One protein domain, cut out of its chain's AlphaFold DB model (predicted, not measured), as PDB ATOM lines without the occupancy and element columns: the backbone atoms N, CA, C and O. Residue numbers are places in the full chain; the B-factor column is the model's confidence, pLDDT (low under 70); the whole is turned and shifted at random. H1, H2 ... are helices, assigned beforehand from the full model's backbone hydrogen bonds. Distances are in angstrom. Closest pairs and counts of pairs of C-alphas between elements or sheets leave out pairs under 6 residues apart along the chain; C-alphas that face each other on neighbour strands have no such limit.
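What this domain is: This is residues 21 to 73 and 103 to 120 of the 120 residues of the protein "SCP domain-containing protein" of Caenorhabditis remanei (UniProt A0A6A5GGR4). Two long helices, H1 and H3, lie side by side and run the same way, and the short helix H2 stands off beyond the end where they begin, reached by a long loop. That loop, residues 39 to 61, turns at the far end of the pair, where residues 43 to 44 and 47 to 48 form a short antiparallel pairing, and then runs back past H1 to H2; residues 66 to 73 stick out. The printed part has 71 residues with three named helices, in the order H1, H2, H3, and no named strand; the class is all helix. It is only just loose, close to compact, with a radius of gyration of the C-alphas of 13.7 A, and spans 38 by 25 by 19 A.

How they stand to each other: H1, residues 21 to 38, touches H3, residues 103 to 119, at a shallow tilt of 21 degrees, the same way. Their closest C-alphas, those of Ile 26 and Val 106, are 5.4 A apart. H2, residues 62 to 72, is apart from H1 and from H3. Every O i to N i+4 pair is within hydrogen-bond range in H1 and H2, against 10 of 13 in H3.

Where its parts are: H1 is 25.0 A long, from C-alpha 21 at (27.098, -7.357, 33.147) to C-alpha 38 at (36.480, -9.084, 56.291). H2 measures 14.9 A. H3 measures 25.3 A, with a kink of 28 degrees near residue 113, and ends at C-alpha 119 at (23.884, 5.481, 61.296).

The domain as a whole: The C-alphas farthest apart, those of Pro 50 and Asn 73, are 39.1 A apart. The link from H1 to H2 is long, with 23 residues. Residues 74 to 102 are not printed; C-alphas 73 and 103 are 17.6 A apart across this cut. No printed residue is under 70 in pLDDT.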
ATOM      1  N   THR A  21      26.143  -8.359  32.665       97.88
ATOM      2  CA  THR A  21      27.098  -7.357  33.147       97.88
ATOM      3  C   THR A  21      26.595  -6.674  34.416       97.88
ATOM      4  O   THR A  21      27.339  -6.597  35.390       97.88
ATOM      5  N   ALA A  22      25.336  -6.237  34.450       97.56
ATOM      6  CA  ALA A  22      24.762  -5.612  35.639       97.56
ATOM      7  C   ALA A  22      24.633  -6.591  36.817       97.56
ATOM      8  O   ALA A  22      24.941  -6.230  37.949       97.56
ATOM      9  N   GLN A  23      24.265  -7.849  36.562       98.31
ATOM     10  CA  GLN A  23      24.248  -8.911  37.577       98.31
ATOM     11  C   GLN A  23      25.630  -9.087  38.224       98.31
ATOM     12  O   GLN A  23      25.743  -9.141  39.451       98.31
ATOM     13  N   GLN A  24      26.691  -9.106  37.410       98.50
ATOM     14  CA  GLN A  24      28.063  -9.180  37.906       98.50
ATOM     15  C   GLN A  24      28.443  -7.929  38.707       98.50
ATOM     16  O   GLN A  24      28.989  -8.051  39.798       98.50
ATOM     17  N   GLN A  25      28.094  -6.733  38.227       98.56
ATOM     18  CA  GLN A  25      28.369  -5.479  38.934       98.56
ATOM     19  C   GLN A  25      27.661  -5.393  40.294       98.56
ATOM     20  O   GLN A  25      28.248  -4.903  41.257       98.56
ATOM     21  N   ILE A  26      26.430  -5.903  40.404       98.69
ATOM     22  CA  ILE A  26      25.705  -6.002  41.679       98.69
ATOM     23  C   ILE A  26      26.465  -6.918  42.646       98.69
ATOM     24  O   ILE A  26      26.709  -6.544  43.794       98.69
ATOM     25  N   VAL A  27      26.873  -8.104  42.189       98.69
ATOM     26  CA  VAL A  27      27.646  -9.063  43.000       98.69
ATOM     27  C   VAL A  27      28.995  -8.479  43.413       98.69
ATOM     28  O   VAL A  27      29.414  -8.655  44.558       98.69
ATOM     29  N   ASP A  28      29.667  -7.762  42.514       98.81
ATOM     30  CA  ASP A  28      30.952  -7.121  42.780       98.81
ATOM     31  C   ASP A  28      30.820  -5.986  43.794       98.81
ATOM     32  O   ASP A  28      31.650  -5.894  44.697       98.81
ATOM     33  N   ALA A  29      29.762  -5.171  43.717       98.75
ATOM     34  CA  ALA A  29      29.487  -4.130  44.706       98.75
ATOM     35  C   ALA A  29      29.324  -4.729  46.114       98.75
ATOM     36  O   ALA A  29      30.004  -4.306  47.052       98.75
ATOM     37  N   HIS A  30      28.517  -5.787  46.248       98.81
ATOM     38  CA  HIS A  30      28.336  -6.491  47.522       98.81
ATOM     39  C   HIS A  30      29.641  -7.122  48.014       98.81
ATOM     40  O   HIS A  30      30.019  -6.973  49.175       98.81
ATOM     41  N   ASN A  31      30.363  -7.825  47.140       98.81
ATOM     42  CA  ASN A  31      31.604  -8.492  47.519       98.81
ATOM     43  C   ASN A  31      32.738  -7.511  47.831       98.81
ATOM     44  O   ASN A  31      33.585  -7.834  48.663       98.81
ATOM     45  N   LYS A  32      32.761  -6.322  47.221       98.69
ATOM     46  CA  LYS A  32      33.713  -5.259  47.560       98.69
ATOM     47  C   LYS A  32      33.517  -4.807  49.007       98.69
ATOM     48  O   LYS A  32      34.487  -4.826  49.760       98.69
ATOM     49  N   LEU A  33      32.278  -4.502  49.401       98.56
ATOM     50  CA  LEU A  33      31.930  -4.151  50.781       98.56
ATOM     51  C   LEU A  33      32.267  -5.289  51.758       98.56
ATOM     52  O   LEU A  33      32.975  -5.098  52.746       98.56
ATOM     53  N   ARG A  34      31.814  -6.511  51.452       98.69
ATOM     54  CA  ARG A  34      32.073  -7.697  52.287       98.69
ATOM     55  C   ARG A  34      33.570  -7.953  52.470       98.69
ATOM     56  O   ARG A  34      34.003  -8.292  53.566       98.69
ATOM     57  N   SER A  35      34.365  -7.749  51.419       98.62
ATOM     58  CA  SER A  35      35.824  -7.884  51.454       98.62
ATOM     59  C   SER A  35      36.485  -6.820  52.330       98.62
ATOM     60  O   SER A  35      37.391  -7.156  53.090       98.62
ATOM     61  N   SER A  36      36.040  -5.558  52.284       98.44
ATOM     62  CA  SER A  36      36.588  -4.522  53.172       98.44
ATOM     63  C   SER A  36      36.270  -4.781  54.643       98.44
ATOM     64  O   SER A  36      37.137  -4.573  55.488       98.44
ATOM     65  N   ILE A  37      35.074  -5.293  54.950       98.38
ATOM     66  CA  ILE A  37      34.697  -5.670  56.321       98.38
ATOM     67  C   ILE A  37      35.538  -6.866  56.788       98.38
ATOM     68  O   ILE A  37      36.126  -6.835  57.865       98.38
ATOM     69  N   ALA A  38      35.680  -7.902  55.955       98.56
ATOM     70  CA  ALA A  38      36.480  -9.084  56.291       98.56
ATOM     71  C   ALA A  38      37.952  -8.741  56.576       98.56
ATOM     72  O   ALA A  38      38.609  -9.392  57.381       98.56
ATOM     73  N   LYS A  39      38.478  -7.702  55.922       98.44
ATOM     74  CA  LYS A  39      39.855  -7.228  56.111       98.44
ATOM     75  C   LYS A  39      40.014  -6.224  57.256       98.44
ATOM     76  O   LYS A  39      41.146  -5.848  57.538       98.44
ATOM     77  N   GLY A  40      38.925  -5.764  57.875       98.19
ATOM     78  CA  GLY A  40      38.968  -4.699  58.884       98.19
ATOM     79  C   GLY A  40      39.436  -3.357  58.317       98.19
ATOM     80  O   GLY A  40      40.114  -2.590  58.992       98.19
ATOM     81  N   THR A  41      39.156  -3.101  57.036       98.44
ATOM     82  CA  THR A  41      39.512  -1.846  56.352       98.44
ATOM     83  C   THR A  41      38.288  -0.996  56.033       98.44
ATOM     84  O   THR A  41      38.416   0.035  55.376       98.44
ATOM     85  N   TYR A  42      37.094  -1.465  56.391       98.38
ATOM     86  CA  TYR A  42      35.864  -0.713  56.204       98.38
ATOM     87  C   TYR A  42      35.731   0.341  57.302       98.38
ATOM     88  O   TYR A  42      36.002   0.058  58.466       98.38
ATOM     89  N   VAL A  43      35.328   1.549  56.920       98.19
ATOM     90  CA  VAL A  43      35.081   2.651  57.849       98.19
ATOM     91  C   VAL A  43      33.591   2.936  57.826       98.19
ATOM     92  O   VAL A  43      33.087   3.361  56.791       98.19
ATOM     93  N   ALA A  44      32.903   2.711  58.939       97.94
ATOM     94  CA  ALA A  44      31.507   3.075  59.136       97.94
ATOM     95  C   ALA A  44      31.453   4.362  59.964       97.94
ATOM     96  O   ALA A  44      31.982   4.425  61.074       97.94
ATOM     97  N   LYS A  45      30.883   5.436  59.406       97.75
ATOM     98  CA  LYS A  45      30.688   6.716  60.113       97.75
ATOM     99  C   LYS A  45      31.961   7.240  60.806       97.75
ATOM    100  O   LYS A  45      31.950   7.698  61.947       97.75
ATOM    101  N   GLY A  46      33.092   7.153  60.105       97.56
ATOM    102  CA  GLY A  46      34.407   7.584  60.601       97.56
ATOM    103  C   GLY A  46      35.096   6.617  61.572       97.56
ATOM    104  O   GLY A  46      36.221   6.892  61.985       97.56
ATOM    105  N   THR A  47      34.474   5.485  61.898       97.88
ATOM    106  CA  THR A  47      35.038   4.430  62.747       97.88
ATOM    107  C   THR A  47      35.506   3.263  61.888       97.88
ATOM    108  O   THR A  47      34.752   2.752  61.068       97.88
ATOM    109  N   THR A  48      36.762   2.842  62.043       97.94
ATOM    110  CA  THR A  48      37.252   1.628  61.376       97.94
ATOM    111  C   THR A  48      36.681   0.402  62.071       97.94
ATOM    112  O   THR A  48      36.958   0.175  63.250       97.94
ATOM    113  N   GLU A  49      35.933  -0.403  61.327       96.81
ATOM    114  CA  GLU A  49      35.337  -1.632  61.835       96.81
ATOM    115  C   GLU A  49      36.394  -2.736  61.996       96.81
ATOM    116  O   GLU A  49      37.307  -2.854  61.166       96.81
ATOM    117  N   PRO A  50      36.296  -3.576  63.043       97.69
ATOM    118  CA  PRO A  50      37.196  -4.707  63.212       97.69
ATOM    119  C   PRO A  50      37.054  -5.704  62.055       97.69
ATOM    120  O   PRO A  50      36.009  -5.817  61.414       97.69
ATOM    121  N   ALA A  51      38.115  -6.473  61.800       98.44
ATOM    122  CA  ALA A  51      38.079  -7.523  60.789       98.44
ATOM    123  C   ALA A  51      37.033  -8.593  61.140       98.44
ATOM    124  O   ALA A  51      37.076  -9.191  62.217       98.44
ATOM    125  N   GLY A  52      36.107  -8.846  60.215       97.38
ATOM    126  CA  GLY A  52      35.127  -9.921  60.346       97.38
ATOM    127  C   GLY A  52      35.689 -11.286  59.935       97.38
ATOM    128  O   GLY A  52      36.398 -11.400  58.936       97.38
ATOM    129  N   ALA A  53      35.321 -12.339  60.666       97.19
ATOM    130  CA  ALA A  53      35.610 -13.728  60.301       97.19
ATOM    131  C   ALA A  53      34.439 -14.361  59.520       97.19
ATOM    132  O   ALA A  53      33.301 -13.903  59.614       97.19
ATOM    133  N   ASP A  54      34.724 -15.403  58.732       97.56
ATOM    134  CA  ASP A  54      33.732 -16.233  58.021       97.56
ATOM    135  C   ASP A  54      32.760 -15.483  57.083       97.56
ATOM    136  O   ASP A  54      31.651 -15.933  56.781       97.56
ATOM    137  N   ILE A  55      33.190 -14.339  56.542       98.25
ATOM    138  CA  ILE A  55      32.401 -13.577  55.568       98.25
ATOM    139  C   ILE A  55      32.464 -14.253  54.191       98.25
ATOM    140  O   ILE A  55      33.407 -14.088  53.420       98.25
ATOM    141  N   LEU A  56      31.407 -14.996  53.855       98.31
ATOM    142  CA  LEU A  56      31.303 -15.729  52.589       98.31
ATOM    143  C   LEU A  56      31.279 -14.811  51.354       98.31
ATOM    144  O   LEU A  56      30.655 -13.748  51.366       98.31
ATOM    145  N   LYS A  57      31.882 -15.249  50.248       98.38
ATOM    146  CA  LYS A  57      31.774 -14.567  48.950       98.38
ATOM    147  C   LYS A  57      30.410 -14.853  48.314       98.38
ATOM    148  O   LYS A  57      30.033 -16.011  48.149       98.38
ATOM    149  N   MET A  58      29.687 -13.806  47.932       98.38
ATOM    150  CA  MET A  58      28.412 -13.923  47.223       98.38
ATOM    151  C   MET A  58      28.628 -14.293  45.753       98.38
ATOM    152  O   MET A  58      29.619 -13.896  45.136       98.38
ATOM    153  N   LYS A  59      27.664 -15.020  45.186       98.12
ATOM    154  CA  LYS A  59      27.552 -15.316  43.754       98.12
ATOM    155  C   LYS A  59      26.148 -14.961  43.282       98.12
ATOM    156  O   LYS A  59      25.217 -14.981  44.086       98.12
ATOM    157  N   TRP A  60      26.000 -14.673  41.993       97.81
ATOM    158  CA  TRP A  60      24.671 -14.543  41.409       97.81
ATOM    159  C   TRP A  60      23.952 -15.896  41.437       97.81
ATOM    160  O   TRP A  60      24.549 -16.929  41.129       97.81
ATOM    161  N   ASP A  61      22.671 -15.874  41.789       96.69
ATOM    162  CA  ASP A  61      21.773 -17.015  41.682       96.69
ATOM    163  C   ASP A  61      20.572 -16.608  40.824       96.69
ATOM    164  O   ASP A  61      19.780 -15.740  41.200       96.69
ATOM    165  N   SER A  62      20.439 -17.229  39.652       95.12
ATOM    166  CA  SER A  62      19.399 -16.875  38.684       95.12
ATOM    167  C   SER A  62      17.982 -17.153  39.191       95.12
ATOM    168  O   SER A  62      17.043 -16.476  38.767       95.12
ATOM    169  N   SER A  63      17.802 -18.112  40.108       93.69
ATOM    170  CA  SER A  63      16.492 -18.404  40.702       93.69
ATOM    171  C   SER A  63      16.068 -17.290  41.663       93.69
ATOM    172  O   SER A  63      14.930 -16.816  41.599       93.69
ATOM    173  N   ILE A  64      17.008 -16.780  42.466       93.81
ATOM    174  CA  ILE A  64      16.783 -15.628  43.347       93.81
ATOM    175  C   ILE A  64      16.559 -14.363  42.511       93.81
ATOM    176  O   ILE A  64      15.615 -13.621  42.781       93.81
ATOM    177  N   GLY A  65      17.354 -14.147  41.457       94.25
ATOM    178  CA  GLY A  65      17.168 -13.031  40.523       94.25
ATOM    179  C   GLY A  65      15.782 -13.034  39.867       94.25
ATOM    180  O   GLY A  65      15.118 -12.000  39.811       94.25
ATOM    181  N   THR A  66      15.291 -14.206  39.459       92.94
ATOM    182  CA  THR A  66      13.937 -14.362  38.900       92.94
ATOM    183  C   THR A  66      12.858 -14.081  39.947       92.94
ATOM    184  O   THR A  66      11.894 -13.373  39.664       92.94
ATOM    185  N   SER A  67      13.029 -14.579  41.175       91.56
ATOM    186  CA  SER A  67      12.116 -14.297  42.291       91.56
ATOM    187  C   SER A  67      12.039 -12.794  42.603       91.56
ATOM    188  O   SER A  67      10.948 -12.237  42.743       91.56
ATOM    189  N   ALA A  68      13.186 -12.107  42.625       93.62
ATOM    190  CA  ALA A  68      13.260 -10.661  42.812       93.62
ATOM    191  C   ALA A  68      12.585  -9.894  41.662       93.62
ATOM    192  O   ALA A  68      11.801  -8.982  41.929       93.62
ATOM    193  N   GLN A  69      12.815 -10.296  40.407       94.38
ATOM    194  CA  GLN A  69      12.165  -9.690  39.242       94.38
ATOM    195  C   GLN A  69      10.644  -9.843  39.299       94.38
ATOM    196  O   GLN A  69       9.916  -8.875  39.090       94.38
ATOM    197  N   ASN A  70      10.154 -11.045  39.617       91.94
ATOM    198  CA  ASN A  70       8.722 -11.306  39.743       91.94
ATOM    199  C   ASN A  70       8.088 -10.413  40.808       91.94
ATOM    200  O   ASN A  70       6.984  -9.914  40.609       91.94
ATOM    201  N   TYR A  71       8.799 -10.166  41.910       92.19
ATOM    202  CA  TYR A  71       8.331  -9.238  42.924       92.19
ATOM    203  C   TYR A  71       8.334  -7.786  42.433       92.19
ATOM    204  O   TYR A  71       7.327  -7.098  42.583       92.19
ATOM    205  N   ALA A  72       9.418  -7.332  41.799       93.56
ATOM    206  CA  ALA A  72       9.526  -5.979  41.251       93.56
ATOM    207  C   ALA A  72       8.436  -5.672  40.207       93.56
ATOM    208  O   ALA A  72       7.881  -4.576  40.212       93.56
ATOM    209  N   ASN A  73       8.054  -6.660  39.388       92.88
ATOM    210  CA  ASN A  73       6.975  -6.539  38.398       92.88
ATOM    211  C   ASN A  73       5.603  -6.209  39.018       92.88
ATOM    212  O   ASN A  73       4.717  -5.744  38.309       92.88
ATOM    213  N   SER A 103      21.922   0.499  35.441       94.31
ATOM    214  CA  SER A 103      22.521   1.512  36.318       94.31
ATOM    215  C   SER A 103      21.952   1.499  37.744       94.31
ATOM    216  O   SER A 103      22.638   1.865  38.705       94.31
ATOM    217  N   TYR A 104      20.714   1.032  37.917       96.38
ATOM    218  CA  TYR A 104      20.029   1.055  39.204       96.38
ATOM    219  C   TYR A 104      20.502  -0.050  40.152       96.38
ATOM    220  O   TYR A 104      20.385   0.118  41.361       96.38
ATOM    221  N   GLY A 105      21.091  -1.141  39.649       97.00
ATOM    222  CA  GLY A 105      21.555  -2.250  40.489       97.00
ATOM    223  C   GLY A 105      22.682  -1.847  41.447       97.00
ATOM    224  O   GLY A 105      22.605  -2.071  42.658       97.00
ATOM    225  N   VAL A 106      23.718  -1.189  40.917       97.56
ATOM    226  CA  VAL A 106      24.827  -0.654  41.729       97.56
ATOM    227  C   VAL A 106      24.372   0.551  42.551       97.56
ATOM    228  O   VAL A 106      24.755   0.674  43.711       97.56
ATOM    229  N   THR A 107      23.507   1.403  41.993       97.75
ATOM    230  CA  THR A 107      22.936   2.549  42.719       97.75
ATOM    231  C   THR A 107      22.192   2.101  43.979       97.75
ATOM    232  O   THR A 107      22.452   2.628  45.058       97.75
ATOM    233  N   ALA A 108      21.332   1.085  43.870       98.38
ATOM    234  CA  ALA A 108      20.634   0.493  45.007       98.38
ATOM    235  C   ALA A 108      21.612  -0.115  46.023       98.38
ATOM    236  O   ALA A 108      21.498   0.151  47.216       98.38
ATOM    237  N   SER A 109      22.616  -0.862  45.546       98.50
ATOM    238  CA  SER A 109      23.639  -1.478  46.406       98.50
ATOM    239  C   SER A 109      24.385  -0.436  47.249       98.50
ATOM    240  O   SER A 109      24.546  -0.614  48.454       98.50
ATOM    241  N   ASN A 110      24.784   0.680  46.632       98.25
ATOM    242  CA  ASN A 110      25.445   1.787  47.323       98.25
ATOM    243  C   ASN A 110      24.490   2.527  48.272       98.25
ATOM    244  O   ASN A 110      24.910   2.986  49.327       98.25
ATOM    245  N   SER A 111      23.205   2.643  47.922       98.44
ATOM    246  CA  SER A 111      22.209   3.264  48.802       98.44
ATOM    247  C   SER A 111      22.020   2.481  50.100       98.44
ATOM    248  O   SER A 111      21.839   3.104  51.138       98.44
ATOM    249  N   TRP A 112      22.048   1.146  50.052       98.56
ATOM    250  CA  TRP A 112      21.955   0.319  51.259       98.56
ATOM    251  C   TRP A 112      23.255   0.349  52.065       98.56
ATOM    252  O   TRP A 112      23.223   0.474  53.280       98.56
ATOM    253  N   GLU A 113      24.412   0.290  51.400       98.31
ATOM    254  CA  GLU A 113      25.711   0.414  52.076       98.31
ATOM    255  C   GLU A 113      25.864   1.754  52.808       98.31
ATOM    256  O   GLU A 113      26.417   1.800  53.906       98.31
ATOM    257  N   LYS A 114      25.310   2.832  52.248       98.19
ATOM    258  CA  LYS A 114      25.352   4.164  52.845       98.19
ATOM    259  C   LYS A 114      24.716   4.235  54.244       98.19
ATOM    260  O   LYS A 114      25.077   5.127  55.009       98.19
ATOM    261  N   GLU A 115      23.844   3.297  54.620       98.12
ATOM    262  CA  GLU A 115      23.269   3.235  55.970       98.12
ATOM    263  C   GLU A 115      24.352   3.144  57.060       98.12
ATOM    264  O   GLU A 115      24.241   3.828  58.077       98.12
ATOM    265  N   PHE A 116      25.447   2.412  56.821       97.56
ATOM    266  CA  PHE A 116      26.592   2.359  57.743       97.56
ATOM    267  C   PHE A 116      27.270   3.723  57.917       97.56
ATOM    268  O   PHE A 116      27.799   4.046  58.975       97.56
ATOM    269  N   GLN A 117      27.248   4.563  56.883       98.12
ATOM    270  CA  GLN A 117      27.833   5.902  56.959       98.12
ATOM    271  C   GLN A 117      26.933   6.879  57.714       98.12
ATOM    272  O   GLN A 117      27.428   7.759  58.417       98.12
ATOM    273  N   ASP A 118      25.617   6.723  57.588       97.19
ATOM    274  CA  ASP A 118      24.646   7.621  58.211       97.19
ATOM    275  C   ASP A 118      24.406   7.260  59.685       97.19
ATOM    276  O   ASP A 118      24.354   8.134  60.566       97.19
ATOM    277  N   TYR A 119      24.324   5.966  59.990       96.12
ATOM    278  CA  TYR A 119      23.884   5.481  61.296       96.12
ATOM    279  C   TYR A 119      25.016   4.899  62.145       96.12
ATOM    280  O   TYR A 119      25.015   5.166  63.352       96.12
ATOM    281  N   GLY A 120      26.041   4.310  61.523       87.88
ATOM    282  CA  GLY A 120      27.096   3.544  62.194       87.88
ATOM    283  C   GLY A 120      26.838   2.057  62.035       87.88
ATOM    284  O   GLY A 120      25.796   1.602  62.552       87.88
TER     285      GLY A 120